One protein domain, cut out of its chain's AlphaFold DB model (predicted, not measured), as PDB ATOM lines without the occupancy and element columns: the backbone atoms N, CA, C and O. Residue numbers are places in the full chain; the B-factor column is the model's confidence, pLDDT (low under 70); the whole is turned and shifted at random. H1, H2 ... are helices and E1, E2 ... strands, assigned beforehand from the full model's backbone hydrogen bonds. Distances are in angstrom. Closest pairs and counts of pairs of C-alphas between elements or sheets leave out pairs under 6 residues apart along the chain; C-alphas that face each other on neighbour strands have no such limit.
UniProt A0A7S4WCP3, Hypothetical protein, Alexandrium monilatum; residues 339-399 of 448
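What this domain is: This is residues 339 to 399 of the 448 residues of the protein "Hypothetical protein" of Alexandrium monilatum (UniProt A0A7S4WCP3). Two small two-stranded hairpins, E1 with E2 and E3 with E4, follow each other in a loop-rich body, and residues 390 to 399 and 381 to 388, with most of helix H1, stick out from it as an arm. This arm makes much of the length. The printed part has 61 residues, with four named strands and then one named helix, in the order E1 E2 E3 E4 H1; both sheets are antiparallel. The class is mixed, helices and strands, with under half of the residues in named elements. The whole is loose, with a radius of gyration of the C-alphas of 15.1 A, and elongated, spanning 46 by 27 by 21 A.

Where its parts are: Start at Phe 339 and go on to C-alpha 348 at (-0.303, -18.998, -7.681), where E1, residues 348 to 350, begins. Next come E2, residues 359 to 361, E3, residues 366 to 368, and E4, residues 375 to 377. Find C-alpha 383 at (19.163, -21.723, 7.121); from there H1, residues 383 to 395, runs 17.9 A to C-alpha 395 at (20.361, -10.097, 20.662).

How they stand to each other: Look at the hairpin E1 and E2, antiparallel at 141 degrees, where N 349 and O 360 are 2.8 A apart, within hydrogen-bond range. The closest C-alphas of E2 and E3 are those of Ala 360 and Met 368, 5.7 A apart. In the hairpin E3 and E4, antiparallel at 155 degrees, N 367 and O 376 are within range at 2.9 A. H1 is apart from E1, E2 and E3; in it every O i to N i+4 pair is within hydrogen-bond range.

The domain as a whole: The C-alphas farthest apart, of Ser 341 and Gly 397, are 46.7 A apart. The printed part has no cut, and no link is long. Mean pLDDT of the printed part is 85.4; 13 residues are under 70, among them 380 to 382 and 396 to 399.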
ATOM      1  N   PHE A 339      -9.773 -19.960  -8.483       98.00
ATOM      2  CA  PHE A 339      -8.757 -19.115  -7.851       98.00
ATOM      3  C   PHE A 339      -7.569 -18.846  -8.777       98.00
ATOM      4  O   PHE A 339      -7.088 -17.719  -8.827       98.00
ATOM      5  N   ILE A 340      -7.136 -19.831  -9.570       98.00
ATOM      6  CA  ILE A 340      -6.083 -19.619 -10.574       98.00
ATOM      7  C   ILE A 340      -6.518 -18.564 -11.600       98.00
ATOM      8  O   ILE A 340      -5.763 -17.634 -11.874       98.00
ATOM      9  N   SER A 341      -7.746 -18.642 -12.124       97.88
ATOM     10  CA  SER A 341      -8.233 -17.671 -13.115       97.88
ATOM     11  C   SER A 341      -8.420 -16.261 -12.543       97.88
ATOM     12  O   SER A 341      -8.316 -15.281 -13.280       97.88
ATOM     13  N   ARG A 342      -8.646 -16.133 -11.228       97.88
ATOM     14  CA  ARG A 342      -8.774 -14.848 -10.521       97.88
ATOM     15  C   ARG A 342      -7.476 -14.297  -9.935       97.88
ATOM     16  O   ARG A 342      -7.503 -13.223  -9.337       97.88
ATOM     17  N   ALA A 343      -6.347 -14.979 -10.108       97.19
ATOM     18  CA  ALA A 343      -5.074 -14.536  -9.544       97.19
ATOM     19  C   ALA A 343      -4.584 -13.195 -10.125       97.19
ATOM     20  O   ALA A 343      -3.853 -12.454  -9.458       97.19
ATOM     21  N   GLY A 344      -5.003 -12.857 -11.351       95.88
ATOM     22  CA  GLY A 344      -4.524 -11.676 -12.066       95.88
ATOM     23  C   GLY A 344      -3.011 -11.759 -12.271       95.88
ATOM     24  O   GLY A 344      -2.517 -12.709 -12.865       95.88
ATOM     25  N   HIS A 345      -2.270 -10.785 -11.739       95.94
ATOM     26  CA  HIS A 345      -0.802 -10.761 -11.794       95.94
ATOM     27  C   HIS A 345      -0.119 -11.464 -10.610       95.94
ATOM     28  O   HIS A 345       1.108 -11.511 -10.545       95.94
ATOM     29  N   ARG A 346      -0.881 -11.972  -9.633       96.69
ATOM     30  CA  ARG A 346      -0.306 -12.646  -8.463       96.69
ATOM     31  C   ARG A 346       0.131 -14.054  -8.851       96.69
ATOM     32  O   ARG A 346      -0.612 -14.775  -9.505       96.69
ATOM     33  N   ALA A 347       1.307 -14.475  -8.391       96.31
ATOM     34  CA  ALA A 347       1.736 -15.861  -8.548       96.31
ATOM     35  C   ALA A 347       0.799 -16.804  -7.770       96.31
ATOM     36  O   ALA A 347       0.494 -16.542  -6.605       96.31
ATOM     37  N   CYS A 348       0.367 -17.903  -8.384       97.69
ATOM     38  CA  CYS A 348      -0.303 -18.998  -7.681       97.69
ATOM     39  C   CYS A 348       0.734 -19.969  -7.130       97.69
ATOM     40  O   CYS A 348       1.713 -20.293  -7.797       97.69
ATOM     41  N   ILE A 349       0.514 -20.426  -5.905       97.00
ATOM     42  CA  ILE A 349       1.440 -21.295  -5.190       97.00
ATOM     43  C   ILE A 349       0.661 -22.499  -4.693       97.00
ATOM     44  O   ILE A 349      -0.411 -22.351  -4.111       97.00
ATOM     45  N   GLU A 350       1.203 -23.682  -4.942       97.69
ATOM     46  CA  GLU A 350       0.576 -24.944  -4.566       97.69
ATOM     47  C   GLU A 350       0.484 -25.108  -3.047       97.69
ATOM     48  O   GLU A 350       1.371 -24.679  -2.303       97.69
ATOM     49  N   CYS A 351      -0.591 -25.753  -2.589       97.69
ATOM     50  CA  CYS A 351      -0.702 -26.195  -1.205       97.69
ATOM     51  C   CYS A 351       0.402 -27.215  -0.867       97.69
ATOM     52  O   CYS A 351       0.745 -28.061  -1.694       97.69
ATOM     53  N   GLN A 352       0.950 -27.132   0.350       95.88
ATOM     54  CA  GLN A 352       1.968 -28.068   0.849       95.88
ATOM     55  C   GLN A 352       1.381 -29.404   1.318       95.88
ATOM     56  O   GLN A 352       2.113 -30.383   1.442       95.88
ATOM     57  N   ASN A 353       0.071 -29.459   1.551       96.06
ATOM     58  CA  ASN A 353      -0.609 -30.686   1.922       96.06
ATOM     59  C   ASN A 353      -0.666 -31.642   0.719       96.06
ATOM     60  O   ASN A 353      -1.313 -31.303  -0.278       96.06
ATOM     61  N   PRO A 354      -0.055 -32.839   0.794       95.94
ATOM     62  CA  PRO A 354      -0.027 -33.783  -0.324       95.94
ATOM     63  C   PRO A 354      -1.417 -34.322  -0.693       95.94
ATOM     64  O   PRO A 354      -1.606 -34.825  -1.794       95.94
ATOM     65  N   ASN A 355      -2.399 -34.190   0.203       96.56
ATOM     66  CA  ASN A 355      -3.779 -34.614  -0.022       96.56
ATOM     67  C   ASN A 355      -4.690 -33.466  -0.484       96.56
ATOM     68  O   ASN A 355      -5.905 -33.641  -0.562       96.56
ATOM     69  N   CYS A 356      -4.136 -32.284  -0.775       98.00
ATOM     70  CA  CYS A 356      -4.898 -31.129  -1.224       98.00
ATOM     71  C   CYS A 356      -4.472 -30.683  -2.623       98.00
ATOM     72  O   CYS A 356      -3.296 -30.623  -2.969       98.00
ATOM     73  N   VAL A 357      -5.462 -30.273  -3.411       98.38
ATOM     74  CA  VAL A 357      -5.276 -29.749  -4.772       98.38
ATOM     75  C   VAL A 357      -5.426 -28.231  -4.817       98.38
ATOM     76  O   VAL A 357      -5.498 -27.635  -5.886       98.38
ATOM     77  N   GLY A 358      -5.521 -27.582  -3.659       98.19
ATOM     78  CA  GLY A 358      -5.713 -26.147  -3.573       98.19
ATOM     79  C   GLY A 358      -4.458 -25.340  -3.880       98.19
ATOM     80  O   GLY A 358      -3.349 -25.856  -4.009       98.19
ATOM     81  N   VAL A 359      -4.667 -24.033  -3.982       98.44
ATOM     82  CA  VAL A 359      -3.625 -23.034  -4.227       98.44
ATOM     83  C   VAL A 359      -3.761 -21.891  -3.228       98.44
ATOM     84  O   VAL A 359      -4.812 -21.715  -2.613       98.44
ATOM     85  N   ALA A 360      -2.703 -21.102  -3.091       98.19
ATOM     86  CA  ALA A 360      -2.674 -19.813  -2.414       98.19
ATOM     87  C   ALA A 360      -2.123 -18.743  -3.370       98.19
ATOM     88  O   ALA A 360      -1.415 -19.058  -4.329       98.19
ATOM     89  N   TYR A 361      -2.404 -17.470  -3.099       97.81
ATOM     90  CA  TYR A 361      -1.723 -16.376  -3.793       97.81
ATOM     91  C   TYR A 361      -0.368 -16.074  -3.146       97.81
ATOM     92  O   TYR A 361      -0.210 -16.106  -1.924       97.81
ATOM     93  N   GLY A 362       0.619 -15.761  -3.978       94.94
ATOM     94  CA  GLY A 362       1.903 -15.211  -3.568       94.94
ATOM     95  C   GLY A 362       1.800 -13.752  -3.115       94.94
ATOM     96  O   GLY A 362       0.751 -13.119  -3.215       94.94
ATOM     97  N   GLY A 363       2.917 -13.214  -2.615       90.81
ATOM     98  CA  GLY A 363       3.037 -11.816  -2.172       90.81
ATOM     99  C   GLY A 363       2.869 -11.583  -0.665       90.81
ATOM    100  O   GLY A 363       3.156 -10.490  -0.199       90.81
ATOM    101  N   SER A 364       2.468 -12.601   0.102       89.56
ATOM    102  CA  SER A 364       2.447 -12.577   1.574       89.56
ATOM    103  C   SER A 364       3.435 -13.594   2.156       89.56
ATOM    104  O   SER A 364       3.659 -14.655   1.562       89.56
ATOM    105  N   PHE A 365       3.997 -13.280   3.330       89.62
ATOM    106  CA  PHE A 365       4.837 -14.191   4.120       89.62
ATOM    107  C   PHE A 365       4.025 -15.339   4.729       89.62
ATOM    108  O   PHE A 365       4.553 -16.430   4.918       89.62
ATOM    109  N   ARG A 366       2.737 -15.110   5.008       93.81
ATOM    110  CA  ARG A 366       1.785 -16.121   5.470       93.81
ATOM    111  C   ARG A 366       0.822 -16.434   4.338       93.81
ATOM    112  O   ARG A 366       0.136 -15.540   3.837       93.81
ATOM    113  N   ARG A 367       0.800 -17.694   3.922       95.31
ATOM    114  CA  ARG A 367      -0.079 -18.216   2.874       95.31
ATOM    115  C   ARG A 367      -1.167 -19.064   3.507       95.31
ATOM    116  O   ARG A 367      -0.955 -19.634   4.570       95.31
ATOM    117  N   MET A 368      -2.315 -19.128   2.845       97.19
ATOM    118  CA  MET A 368      -3.448 -19.964   3.222       97.19
ATOM    119  C   MET A 368      -3.991 -20.619   1.959       97.19
ATOM    120  O   MET A 368      -4.240 -19.929   0.968       97.19
ATOM    121  N   CYS A 369      -4.155 -21.937   1.982       98.44
ATOM    122  CA  CYS A 369      -4.765 -22.673   0.884       98.44
ATOM    123  C   CYS A 369      -6.247 -22.305   0.771       98.44
ATOM    124  O   CYS A 369      -6.982 -22.412   1.744       98.44
ATOM    125  N   PHE A 370      -6.730 -21.952  -0.420       98.25
ATOM    126  CA  PHE A 370      -8.148 -21.624  -0.623       98.25
ATOM    127  C   PHE A 370      -9.096 -22.837  -0.635       98.25
ATOM    128  O   PHE A 370     -10.298 -22.677  -0.842       98.25
ATOM    129  N   VAL A 371      -8.565 -24.054  -0.480       97.56
ATOM    130  CA  VAL A 371      -9.351 -25.297  -0.482       97.56
ATOM    131  C   VAL A 371      -9.381 -25.932   0.905       97.56
ATOM    132  O   VAL A 371     -10.465 -26.097   1.450       97.56
ATOM    133  N   CYS A 372      -8.218 -26.273   1.474       97.81
ATOM    134  CA  CYS A 372      -8.133 -26.895   2.802       97.81
ATOM    135  C   CYS A 372      -7.885 -25.904   3.946       97.81
ATOM    136  O   CYS A 372      -7.796 -26.335   5.089       97.81
ATOM    137  N   GLU A 373      -7.713 -24.610   3.650       97.69
ATOM    138  CA  GLU A 373      -7.457 -23.543   4.635       97.69
ATOM    139  C   GLU A 373      -6.172 -23.700   5.461       97.69
ATOM    140  O   GLU A 373      -5.881 -22.877   6.328       97.69
ATOM    141  N   GLU A 374      -5.343 -24.694   5.146       96.81
ATOM    142  CA  GLU A 374      -4.040 -24.873   5.770       96.81
ATOM    143  C   GLU A 374      -3.150 -23.662   5.501       96.81
ATOM    144  O   GLU A 374      -3.113 -23.129   4.385       96.81
ATOM    145  N   GLN A 375      -2.448 -23.212   6.539       96.06
ATOM    146  CA  GLN A 375      -1.625 -22.015   6.494       96.06
ATOM    147  C   GLN A 375      -0.157 -22.370   6.661       96.06
ATOM    148  O   GLN A 375       0.194 -23.188   7.503       96.06
ATOM    149  N   TRP A 376       0.707 -21.714   5.893       94.69
ATOM    150  CA  TRP A 376       2.149 -21.921   5.983       94.69
ATOM    151  C   TRP A 376       2.908 -20.611   5.818       94.69
ATOM    152  O   TRP A 376       2.458 -19.679   5.141       94.69
ATOM    153  N   VAL A 377       4.077 -20.538   6.454       90.75
ATOM    154  CA  VAL A 377       4.975 -19.387   6.363       90.75
ATOM    155  C   VAL A 377       6.045 -19.660   5.313       90.75
ATOM    156  O   VAL A 377       6.649 -20.727   5.244       90.75
ATOM    157  N   VAL A 378       6.276 -18.672   4.463       85.56
ATOM    158  CA  VAL A 378       7.253 -18.729   3.381       85.56
ATOM    159  C   VAL A 378       8.597 -18.288   3.927       85.56
ATOM    160  O   VAL A 378       8.730 -17.155   4.370       85.56
ATOM    161  N   GLY A 379       9.600 -19.160   3.859       74.56
ATOM    162  CA  GLY A 379      10.978 -18.810   4.214       74.56
ATOM    163  C   GLY A 379      11.528 -19.493   5.464       74.56
ATOM    164  O   GLY A 379      12.735 -19.426   5.668       74.56
ATOM    165  N   GLN A 380      10.715 -20.234   6.226       59.66
ATOM    166  CA  GLN A 380      11.171 -20.944   7.436       59.66
ATOM    167  C   GLN A 380      12.239 -22.028   7.182       59.66
ATOM    168  O   GLN A 380      12.930 -22.419   8.114       59.66
ATOM    169  N   ASN A 381      12.446 -22.453   5.930       54.66
ATOM    170  CA  ASN A 381      13.445 -23.475   5.586       54.66
ATOM    171  C   ASN A 381      14.755 -22.904   5.030       54.66
ATOM    172  O   ASN A 381      15.629 -23.668   4.623       54.66
ATOM    173  N   THR A 382      14.921 -21.580   4.985       63.22
ATOM    174  CA  THR A 382      16.259 -21.043   4.725       63.22
ATOM    175  C   THR A 382      17.038 -21.072   6.030       63.22
ATOM    176  O   THR A 382      16.597 -20.532   7.041       63.22
ATOM    177  N   LEU A 383      18.211 -21.705   6.005       70.00
ATOM    178  CA  LEU A 383      19.163 -21.723   7.121       70.00
ATOM    179  C   LEU A 383      19.406 -20.295   7.653       70.00
ATOM    180  O   LEU A 383      19.550 -20.099   8.850       70.00
ATOM    181  N   LEU A 384      19.322 -19.302   6.760       69.62
ATOM    182  CA  LEU A 384      19.329 -17.865   7.040       69.62
ATOM    183  C   LEU A 384      18.120 -17.345   7.832       69.62
ATOM    184  O   LEU A 384      18.330 -16.545   8.728       69.62
ATOM    185  N   ALA A 385      16.885 -17.775   7.565       64.81
ATOM    186  CA  ALA A 385      15.727 -17.383   8.379       64.81
ATOM    187  C   ALA A 385      15.748 -18.046   9.764       64.81
ATOM    188  O   ALA A 385      15.341 -17.433  10.747       64.81
ATOM    189  N   CYS A 386      16.268 -19.275   9.850       64.38
ATOM    190  CA  CYS A 386      16.499 -19.943  11.129       64.38
ATOM    191  C   CYS A 386      17.612 -19.233  11.923       64.38
ATOM    192  O   CYS A 386      17.423 -18.907  13.090       64.38
ATOM    193  N   LEU A 387      18.731 -18.897  11.270       73.44
ATOM    194  CA  LEU A 387      19.814 -18.107  11.863       73.44
ATOM    195  C   LEU A 387      19.358 -16.704  12.261       73.44
ATOM    196  O   LEU A 387      19.731 -16.261  13.338       73.44
ATOM    197  N   ALA A 388      18.545 -16.027  11.448       71.25
ATOM    198  CA  ALA A 388      17.999 -14.711  11.766       71.25
ATOM    199  C   ALA A 388      17.068 -14.774  12.983       71.25
ATOM    200  O   ALA A 388      17.237 -13.982  13.901       71.25
ATOM    201  N   GLY A 389      16.173 -15.768  13.052       66.00
ATOM    202  CA  GLY A 389      15.322 -15.976  14.225       66.00
ATOM    203  C   GLY A 389      16.115 -16.319  15.492       66.00
ATOM    204  O   GLY A 389      15.786 -15.839  16.573       66.00
ATOM    205  N   VAL A 390      17.197 -17.101  15.370       71.81
ATOM    206  CA  VAL A 390      18.111 -17.384  16.490       71.81
ATOM    207  C   VAL A 390      18.889 -16.131  16.899       71.81
ATOM    208  O   VAL A 390      19.016 -15.891  18.095       71.81
ATOM    209  N   LEU A 391      19.374 -15.321  15.951       73.50
ATOM    210  CA  LEU A 391      20.097 -14.079  16.244       73.50
ATOM    211  C   LEU A 391      19.190 -13.033  16.898       73.50
ATOM    212  O   LEU A 391      19.606 -12.421  17.876       73.50
ATOM    213  N   GLU A 392      17.960 -12.857  16.408       69.62
ATOM    214  CA  GLU A 392      16.967 -11.961  17.017       69.62
ATOM    215  C   GLU A 392      16.637 -12.405  18.448       69.62
ATOM    216  O   GLU A 392      16.650 -11.583  19.359       69.62
ATOM    217  N   CYS A 393      16.475 -13.713  18.688       62.28
ATOM    218  CA  CYS A 393      16.274 -14.259  20.036       62.28
ATOM    219  C   CYS A 393      17.500 -14.135  20.960       62.28
ATOM    220  O   CYS A 393      17.345 -14.211  22.179       62.28
ATOM    221  N   TYR A 394      18.714 -14.016  20.412       71.56
ATOM    222  CA  TYR A 394      19.947 -13.894  21.200       71.56
ATOM    223  C   TYR A 394      20.329 -12.435  21.482       71.56
ATOM    224  O   TYR A 394      20.935 -12.154  22.513       71.56
ATOM    225  N   LEU A 395      20.003 -11.516  20.566       71.44
ATOM    226  CA  LEU A 395      20.361 -10.097  20.662       71.44
ATOM    227  C   LEU A 395      19.323  -9.281  21.431       71.44
ATOM    228  O   LEU A 395      19.692  -8.386  22.190       71.44
ATOM    229  N   GLU A 396      18.044  -9.621  21.306       54.81
ATOM    230  CA  GLU A 396      17.005  -9.101  22.183       54.81
ATOM    231  C   GLU A 396      16.721 -10.172  23.232       54.81
ATOM    232  O   GLU A 396      16.080 -11.176  22.943       54.81
ATOM    233  N   GLY A 397      17.197  -9.991  24.467       58.50
ATOM    234  CA  GLY A 397      16.893 -10.867  25.612       58.50
ATOM    235  C   GLY A 397      15.412 -10.847  26.036       58.50
ATOM    236  O   GLY A 397      15.107 -10.729  27.221       58.50
ATOM    237  N   GLY A 398      14.485 -10.909  25.077       47.12
ATOM    238  CA  GLY A 398      13.075 -10.583  25.185       47.12
ATOM    239  C   GLY A 398      12.174 -11.754  24.804       47.12
ATOM    240  O   GLY A 398      12.016 -12.113  23.644       47.12
ATOM    241  N   VAL A 399      11.564 -12.333  25.835       52.41
ATOM    242  CA  VAL A 399      10.229 -12.950  25.881       52.41
ATOM    243  C   VAL A 399       9.510 -13.089  24.523       52.41
ATOM    244  O   VAL A 399       8.897 -12.140  24.035       52.41
TER     245      VAL A 399